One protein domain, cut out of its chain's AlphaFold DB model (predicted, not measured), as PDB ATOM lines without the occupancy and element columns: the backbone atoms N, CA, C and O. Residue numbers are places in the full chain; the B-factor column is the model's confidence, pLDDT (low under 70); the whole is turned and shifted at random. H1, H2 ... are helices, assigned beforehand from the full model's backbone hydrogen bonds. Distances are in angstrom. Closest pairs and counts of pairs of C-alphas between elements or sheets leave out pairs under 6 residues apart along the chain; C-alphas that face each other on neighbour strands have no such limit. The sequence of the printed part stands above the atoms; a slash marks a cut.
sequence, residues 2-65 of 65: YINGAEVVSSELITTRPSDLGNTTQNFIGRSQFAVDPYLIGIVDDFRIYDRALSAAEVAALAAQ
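This is residues 2 to 65 of the 65 residues of an uncharacterized protein of Sorangium cellulosum (UniProt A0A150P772). With little regular structure, this is a wide, open loop of chain, hollow in the middle, with two short helices far apart on it. H2 lies beside the first printed residues at one end of the longest axis, and residues 28 to 39 fold back on themselves at the other. The 64 printed residues hold H1, then H2, and no named strand; the class is all helix, with only 12 residues in named elements. The whole is loose, radius of gyration of the C-alphas 14.6 A, spanning 37 by 29 by 20 A.

Residues 2 to 3 pair antiparallel with residues 6 to 7. Residues 11 to 17 stand free. H1, residues 18 to 21, and H2, residues 56 to 63, are apart. Residues 19 to 24, of which 19 to 21 belong to H1, also stand free. H1 is too short for any O i to N i+4 pair; in H2 every such pair is within hydrogen-bond range.

H1 begins at C-alpha 18 (-15.406, 40.416, 14.342). H2 is 10.7 A long, ending at C-alpha 63 (-23.094, 34.266, 35.073).

The C-alphas farthest apart, of Val 36 and Ala 57, are 38.4 A apart. The link from H1 to H2 is long, with 34 residues. The printed part has no cut, and no printed residue is under 70 in pLDDT.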
ATOM      1  N   TYR A   2     -23.403  30.367  25.269       97.62
ATOM      2  CA  TYR A   2     -23.659  30.040  26.667       97.62
ATOM      3  C   TYR A   2     -24.965  30.699  27.107       97.62
ATOM      4  O   TYR A   2     -25.231  31.836  26.718       97.62
ATOM      5  N   ILE A   3     -25.769  29.995  27.901       97.88
ATOM      6  CA  ILE A   3     -26.993  30.513  28.525       97.88
ATOM      7  C   ILE A   3     -26.917  30.158  30.009       97.88
ATOM      8  O   ILE A   3     -26.677  29.000  30.346       97.88
ATOM      9  N   ASN A   4     -27.084  31.148  30.891       96.88
ATOM     10  CA  ASN A   4     -26.968  30.979  32.349       96.88
ATOM     11  C   ASN A   4     -25.664  30.268  32.773       96.88
ATOM     12  O   ASN A   4     -25.669  29.390  33.631       96.88
ATOM     13  N   GLY A   5     -24.547  30.596  32.115       97.19
ATOM     14  CA  GLY A   5     -23.229  30.012  32.391       97.19
ATOM     15  C   GLY A   5     -22.975  28.621  31.792       97.19
ATOM     16  O   GLY A   5     -21.834  28.169  31.813       97.19
ATOM     17  N   ALA A   6     -23.978  27.954  31.211       97.56
ATOM     18  CA  ALA A   6     -23.830  26.631  30.600       97.56
ATOM     19  C   ALA A   6     -23.657  26.716  29.076       97.56
ATOM     20  O   ALA A   6     -24.360  27.479  28.410       97.56
ATOM     21  N   GLU A   7     -22.744  25.921  28.512       97.75
ATOM     22  CA  GLU A   7     -22.596  25.803  27.060       97.75
ATOM     23  C   GLU A   7     -23.800  25.064  26.472       97.75
ATOM     24  O   GLU A   7     -24.112  23.948  26.881       97.75
ATOM     25  N   VAL A   8     -24.472  25.683  25.501       98.31
ATOM     26  CA  VAL A   8     -25.632  25.077  24.828       98.31
ATOM     27  C   VAL A   8     -25.336  24.677  23.386       98.31
ATOM     28  O   VAL A   8     -25.964  23.761  22.868       98.31
ATOM     29  N   VAL A   9     -24.391  25.359  22.730       97.31
ATOM     30  CA  VAL A   9     -23.982  25.098  21.340       97.31
ATOM     31  C   VAL A   9     -22.546  25.579  21.120       97.31
ATOM     32  O   VAL A   9     -22.232  26.724  21.457       97.31
ATOM     33  N   SER A  10     -21.722  24.779  20.447       95.25
ATOM     34  CA  SER A  10     -20.448  25.185  19.833       95.25
ATOM     35  C   SER A  10     -20.361  24.715  18.380       95.25
ATOM     36  O   SER A  10     -21.088  23.821  17.951       95.25
ATOM     37  N   SER A  11     -19.512  25.377  17.592       94.44
ATOM     38  CA  SER A  11     -19.250  25.014  16.198       94.44
ATOM     39  C   SER A  11     -17.863  25.483  15.780       94.44
ATOM     40  O   SER A  11     -17.544  26.663  15.912       94.44
ATOM     41  N   GLU A  12     -17.070  24.570  15.223       94.19
ATOM     42  CA  GLU A  12     -15.775  24.881  14.599       94.19
ATOM     43  C   GLU A  12     -15.926  25.399  13.159       94.19
ATOM     44  O   GLU A  12     -14.963  25.856  12.550       94.19
ATOM     45  N   LEU A  13     -17.145  25.361  12.605       95.81
ATOM     46  CA  LEU A  13     -17.433  25.834  11.247       95.81
ATOM     47  C   LEU A  13     -17.570  27.362  11.167       95.81
ATOM     48  O   LEU A  13     -17.583  27.919  10.071       95.81
ATOM     49  N   ILE A  14     -17.680  28.050  12.309       90.00
ATOM     50  CA  ILE A  14     -17.730  29.515  12.368       90.00
ATOM     51  C   ILE A  14     -16.299  30.043  12.447       90.00
ATOM     52  O   ILE A  14     -15.692  30.083  13.514       90.00
ATOM     53  N   THR A  15     -15.762  30.449  11.300       92.94
ATOM     54  CA  THR A  15     -14.372  30.915  11.176       92.94
ATOM     55  C   THR A  15     -14.237  32.434  11.077       92.94
ATOM     56  O   THR A  15     -13.145  32.956  11.294       92.94
ATOM     57  N   THR A  16     -15.330  33.151  10.793       93.94
ATOM     58  CA  THR A  16     -15.356  34.618  10.710       93.94
ATOM     59  C   THR A  16     -15.198  35.253  12.090       93.94
ATOM     60  O   THR A  16     -15.953  34.958  13.018       93.94
ATOM     61  N   ARG A  17     -14.235  36.163  12.216       91.69
ATOM     62  CA  ARG A  17     -13.973  36.964  13.416       91.69
ATOM     63  C   ARG A  17     -14.605  38.351  13.282       91.69
ATOM     64  O   ARG A  17     -14.716  38.861  12.170       91.69
ATOM     65  N   PRO A  18     -14.926  39.033  14.396       91.06
ATOM     66  CA  PRO A  18     -15.406  40.416  14.342       91.06
ATOM     67  C   PRO A  18     -14.467  41.373  13.591       91.06
ATOM     68  O   PRO A  18     -14.938  42.265  12.895       91.06
ATOM     69  N   SER A  19     -13.146  41.162  13.670       93.00
ATOM     70  CA  SER A  19     -12.144  41.950  12.933       93.00
ATOM     71  C   SER A  19     -12.295  41.869  11.414       93.00
ATOM     72  O   SER A  19     -11.920  42.808  10.715       93.00
ATOM     73  N   ASP A  20     -12.855  40.773  10.902       95.38
ATOM     74  CA  ASP A  20     -13.023  40.553   9.464       95.38
ATOM     75  C   ASP A  20     -14.108  41.473   8.875       95.38
ATOM     76  O   ASP A  20     -14.170  41.662   7.663       95.38
ATOM     77  N   LEU A  21     -14.940  42.087   9.728       92.94
ATOM     78  CA  LEU A  21     -15.959  43.067   9.340       92.94
ATOM     79  C   LEU A  21     -15.378  44.469   9.074       92.94
ATOM     80  O   LEU A  21     -16.070  45.323   8.517       92.94
ATOM     81  N   GLY A  22     -14.122  44.723   9.459       94.88
ATOM     82  CA  GLY A  22     -13.477  46.028   9.330       94.88
ATOM     83  C   GLY A  22     -14.074  47.099  10.252       94.88
ATOM     84  O   GLY A  22     -14.554  46.815  11.347       94.88
ATOM     85  N   ASN A  23     -14.019  48.361   9.814       95.25
ATOM     86  CA  ASN A  23     -14.536  49.491  10.585       95.25
ATOM     87  C   ASN A  23     -16.065  49.571  10.469       95.25
ATOM     88  O   ASN A  23     -16.595  49.977   9.434       95.25
ATOM     89  N   THR A  24     -16.772  49.235  11.547       94.00
ATOM     90  CA  THR A  24     -18.234  49.319  11.609       94.00
ATOM     91  C   THR A  24     -18.692  50.661  12.186       94.00
ATOM     92  O   THR A  24     -18.144  51.161  13.166       94.00
ATOM     93  N   THR A  25     -19.730  51.259  11.594       95.69
ATOM     94  CA  THR A  25     -20.301  52.551  12.037       95.69
ATOM     95  C   THR A  25     -21.708  52.432  12.624       95.69
ATOM     96  O   THR A  25     -22.261  53.414  13.111       95.69
ATOM     97  N   GLN A  26     -22.298  51.234  12.597       95.69
ATOM     98  CA  GLN A  26     -23.684  50.968  12.995       95.69
ATOM     99  C   GLN A  26     -23.742  49.891  14.082       95.69
ATOM    100  O   GLN A  26     -24.265  48.802  13.870       95.69
ATOM    101  N   ASN A  27     -23.172  50.196  15.247       95.06
ATOM    102  CA  ASN A  27     -23.132  49.290  16.395       95.06
ATOM    103  C   ASN A  27     -24.184  49.740  17.414       95.06
ATOM    104  O   ASN A  27     -24.026  50.783  18.045       95.06
ATOM    105  N   PHE A  28     -25.268  48.980  17.556       96.38
ATOM    106  CA  PHE A  28     -26.387  49.328  18.432       96.38
ATOM    107  C   PHE A  28     -26.701  48.188  19.404       96.38
ATOM    108  O   PHE A  28     -26.534  47.018  19.072       96.38
ATOM    109  N   ILE A  29     -27.229  48.530  20.580       97.19
ATOM    110  CA  ILE A  29     -27.880  47.574  21.482       97.19
ATOM    111  C   ILE A  29     -29.386  47.653  21.216       97.19
ATOM    112  O   ILE A  29     -29.961  48.739  21.208       97.19
ATOM    113  N   GLY A  30     -30.024  46.507  20.966       97.00
ATOM    114  CA  GLY A  30     -31.479  46.415  20.793       97.00
ATOM    115  C   GLY A  30     -32.038  46.937  19.459       97.00
ATOM    116  O   GLY A  30     -33.246  47.137  19.344       97.00
ATOM    117  N   ARG A  31     -31.189  47.154  18.448       97.12
ATOM    118  CA  ARG A  31     -31.583  47.624  17.109       97.12
ATOM    119  C   ARG A  31     -30.738  46.943  16.027       97.12
ATOM    120  O   ARG A  31     -29.530  46.811  16.190       97.12
ATOM    121  N   SER A  32     -31.360  46.592  14.902       96.25
ATOM    122  CA  SER A  32     -30.670  46.121  13.692       96.25
ATOM    123  C   SER A  32     -30.119  47.265  12.830       96.25
ATOM    124  O   SER A  32     -30.659  48.374  12.810       96.25
ATOM    125  N   GLN A  33     -29.081  46.984  12.039       95.38
ATOM    126  CA  GLN A  33     -28.629  47.892  10.978       95.38
ATOM    127  C   GLN A  33     -29.646  48.023   9.828       95.38
ATOM    128  O   GLN A  33     -29.623  49.013   9.097       95.38
ATOM    129  N   PHE A  34     -30.532  47.038   9.644       95.94
ATOM    130  CA  PHE A  34     -31.556  47.071   8.606       95.94
ATOM    131  C   PHE A  34     -32.818  47.747   9.141       95.94
ATOM    132  O   PHE A  34     -33.394  47.328  10.140       95.94
ATOM    133  N   ALA A  35     -33.262  48.806   8.461       94.69
ATOM    134  CA  ALA A  35     -34.323  49.685   8.958       94.69
ATOM    135  C   ALA A  35     -35.706  49.021   9.100       94.69
ATOM    136  O   ALA A  35     -36.560  49.560   9.795       94.69
ATOM    137  N   VAL A  36     -35.932  47.892   8.424       97.69
ATOM    138  CA  VAL A  36     -37.207  47.158   8.457       97.69
ATOM    139  C   VAL A  36     -37.327  46.220   9.658       97.69
ATOM    140  O   VAL A  36     -38.429  45.770   9.961       97.69
ATOM    141  N   ASP A  37     -36.217  45.923  10.334       97.88
ATOM    142  CA  ASP A  37     -36.215  44.972  11.440       97.88
ATOM    143  C   ASP A  37     -36.780  45.616  12.716       97.88
ATOM    144  O   ASP A  37     -36.531  46.797  12.991       97.88
ATOM    145  N   PRO A  38     -37.519  44.851  13.538       97.38
ATOM    146  CA  PRO A  38     -38.060  45.357  14.787       97.38
ATOM    147  C   PRO A  38     -36.953  45.662  15.804       97.38
ATOM    148  O   PRO A  38     -35.891  45.039  15.828       97.38
ATOM    149  N   TYR A  39     -37.246  46.601  16.700       97.88
ATOM    150  CA  TYR A  39     -36.428  46.845  17.883       97.88
ATOM    151  C   TYR A  39     -36.595  45.713  18.902       97.88
ATOM    152  O   TYR A  39     -37.640  45.061  18.964       97.88
ATOM    153  N   LEU A  40     -35.582  45.526  19.747       97.94
ATOM    154  CA  LEU A  40     -35.711  44.708  20.946       97.94
ATOM    155  C   LEU A  40     -36.804  45.300  21.842       97.94
ATOM    156  O   LEU A  40     -36.723  46.455  22.256       97.94
ATOM    157  N   ILE A  41     -37.800  44.484  22.180       97.81
ATOM    158  CA  ILE A  41     -38.813  44.812  23.186       97.81
ATOM    159  C   ILE A  41     -38.379  44.150  24.496       97.81
ATOM    160  O   ILE A  41     -38.772  43.027  24.802       97.81
ATOM    161  N   GLY A  42     -37.499  44.822  25.235       96.12
ATOM    162  CA  GLY A  42     -36.908  44.308  26.468       96.12
ATOM    163  C   GLY A  42     -35.911  45.286  27.084       96.12
ATOM    164  O   GLY A  42     -35.643  46.347  26.522       96.12
ATOM    165  N   ILE A  43     -35.370  44.922  28.246       97.06
ATOM    166  CA  ILE A  43     -34.367  45.709  28.972       97.06
ATOM    167  C   ILE A  43     -33.052  44.931  28.960       97.06
ATOM    168  O   ILE A  43     -33.041  43.728  29.215       97.06
ATOM    169  N   VAL A  44     -31.955  45.627  28.665       97.31
ATOM    170  CA  VAL A  44     -30.588  45.116  28.821       97.31
ATOM    171  C   VAL A  44     -30.000  45.804  30.046       97.31
ATOM    172  O   VAL A  44     -29.817  47.017  30.021       97.31
ATOM    173  N   ASP A  45     -29.772  45.042  31.113       97.06
ATOM    174  CA  ASP A  45     -29.268  45.566  32.390       97.06
ATOM    175  C   ASP A  45     -27.741  45.766  32.369       97.06
ATOM    176  O   ASP A  45     -27.234  46.797  32.803       97.06
ATOM    177  N   ASP A  46     -27.005  44.821  31.772       97.00
ATOM    178  CA  ASP A  46     -25.546  44.863  31.661       97.00
ATOM    179  C   ASP A  46     -25.061  44.357  30.290       97.00
ATOM    180  O   ASP A  46     -25.655  43.460  29.683       97.00
ATOM    181  N   PHE A  47     -23.972  44.948  29.788       96.31
ATOM    182  CA  PHE A  47     -23.357  44.585  28.511       96.31
ATOM    183  C   PHE A  47     -21.841  44.781  28.552       96.31
ATOM    184  O   PHE A  47     -21.339  45.857  28.878       96.31
ATOM    185  N   ARG A  48     -21.098  43.737  28.166       97.06
ATOM    186  CA  ARG A  48     -19.631  43.713  28.178       97.06
ATOM    187  C   ARG A  48     -19.099  43.140  26.865       97.06
ATOM    188  O   ARG A  48     -19.621  42.144  26.367       97.06
ATOM    189  N   ILE A  49     -18.042  43.748  26.327       95.75
ATOM    190  CA  ILE A  49     -17.276  43.246  25.175       95.75
ATOM    191  C   ILE A  49     -15.840  43.003  25.632       95.75
ATOM    192  O   ILE A  49     -15.266  43.829  26.338       95.75
ATOM    193  N   TYR A  50     -15.262  41.887  25.191       96.62
ATOM    194  CA  TYR A  50     -13.867  41.529  25.428       96.62
ATOM    195  C   TYR A  50     -13.142  41.400  24.087       96.62
ATOM    196  O   TYR A  50     -13.715  40.929  23.105       96.62
ATOM    197  N   ASP A  51     -11.872  41.790  24.051       95.44
ATOM    198  CA  ASP A  51     -10.984  41.697  22.883       95.44
ATOM    199  C   ASP A  51     -10.339  40.309  22.715       95.44
ATOM    200  O   ASP A  51      -9.498  40.091  21.842       95.44
ATOM    201  N   ARG A  52     -10.760  39.345  23.540       95.56
ATOM    202  CA  ARG A  52     -10.294  37.960  23.538       95.56
ATOM    203  C   ARG A  52     -11.437  36.981  23.764       95.56
ATOM    204  O   ARG A  52     -12.488  37.329  24.297       95.56
ATOM    205  N   ALA A  53     -11.177  35.717  23.442       94.38
ATOM    206  CA  ALA A  53     -12.034  34.626  23.874       94.38
ATOM    207  C   ALA A  53     -11.931  34.440  25.399       94.38
ATOM    208  O   ALA A  53     -10.832  34.401  25.964       94.38
ATOM    209  N   LEU A  54     -13.084  34.326  26.057       97.62
ATOM    210  CA  LEU A  54     -13.165  33.908  27.453       97.62
ATOM    211  C   LEU A  54     -13.138  32.381  27.543       97.62
ATOM    212  O   LEU A  54     -13.672  31.685  26.678       97.62
ATOM    213  N   SER A  55     -12.543  31.863  28.610       98.00
ATOM    214  CA  SER A  55     -12.648  30.452  28.980       98.00
ATOM    215  C   SER A  55     -14.030  30.129  29.559       98.00
ATOM    216  O   SER A  55     -14.728  31.009  30.067       98.00
ATOM    217  N   ALA A  56     -14.408  28.848  29.560       97.81
ATOM    218  CA  ALA A  56     -15.670  28.401  30.157       97.81
ATOM    219  C   ALA A  56     -15.793  28.783  31.647       97.81
ATOM    220  O   ALA A  56     -16.868  29.163  32.103       97.81
ATOM    221  N   ALA A  57     -14.685  28.744  32.397       98.25
ATOM    222  CA  ALA A  57     -14.663  29.127  33.809       98.25
ATOM    223  C   ALA A  57     -14.927  30.629  34.016       98.25
ATOM    224  O   ALA A  57     -15.655  31.008  34.930       98.25
ATOM    225  N   GLU A  58     -14.380  31.486  33.149       98.38
ATOM    226  CA  GLU A  58     -14.637  32.931  33.193       98.38
ATOM    227  C   GLU A  58     -16.098  33.252  32.865       98.38
ATOM    228  O   GLU A  58     -16.712  34.071  33.543       98.38
ATOM    229  N   VAL A  59     -16.685  32.570  31.875       98.12
ATOM    230  CA  VAL A  59     -18.111  32.721  31.544       98.12
ATOM    231  C   VAL A  59     -18.998  32.290  32.716       98.12
ATOM    232  O   VAL A  59     -19.943  33.000  33.057       98.12
ATOM    233  N   ALA A  60     -18.680  31.167  33.367       97.81
ATOM    234  CA  ALA A  60     -19.419  30.698  34.538       97.81
ATOM    235  C   ALA A  60     -19.330  31.687  35.714       97.81
ATOM    236  O   ALA A  60     -20.338  31.949  36.367       97.81
ATOM    237  N   ALA A  61     -18.156  32.280  35.949       97.94
ATOM    238  CA  ALA A  61     -17.976  33.292  36.988       97.94
ATOM    239  C   ALA A  61     -18.794  34.566  36.715       97.94
ATOM    240  O   ALA A  61     -19.354  35.134  37.649       97.94
ATOM    241  N   LEU A  62     -18.900  35.001  35.453       97.50
ATOM    242  CA  LEU A  62     -19.737  36.144  35.066       97.50
ATOM    243  C   LEU A  62     -21.232  35.862  35.256       97.50
ATOM    244  O   LEU A  62     -21.964  36.745  35.682       97.50
ATOM    245  N   ALA A  63     -21.685  34.646  34.950       96.81
ATOM    246  CA  ALA A  63     -23.094  34.266  35.073       96.81
ATOM    247  C   ALA A  63     -23.574  34.116  36.528       96.81
ATOM    248  O   ALA A  63     -24.777  34.065  36.763       96.81
ATOM    249  N   ALA A  64     -22.648  34.009  37.483       95.44
ATOM    250  CA  ALA A  64     -22.937  33.901  38.911       95.44
ATOM    251  C   ALA A  64     -22.915  35.257  39.648       95.44
ATOM    252  O   ALA A  64     -22.979  35.264  40.878       95.44
ATOM    253  N   GLN A  65     -22.757  36.368  38.915       90.56
ATOM    254  CA  GLN A  65     -22.790  37.730  39.461       90.56
ATOM    255  C   GLN A  65     -24.201  38.173  39.846       90.56
ATOM    256  O   GLN A  65     -25.167  37.738  39.180       90.56
TER     257      GLN A  65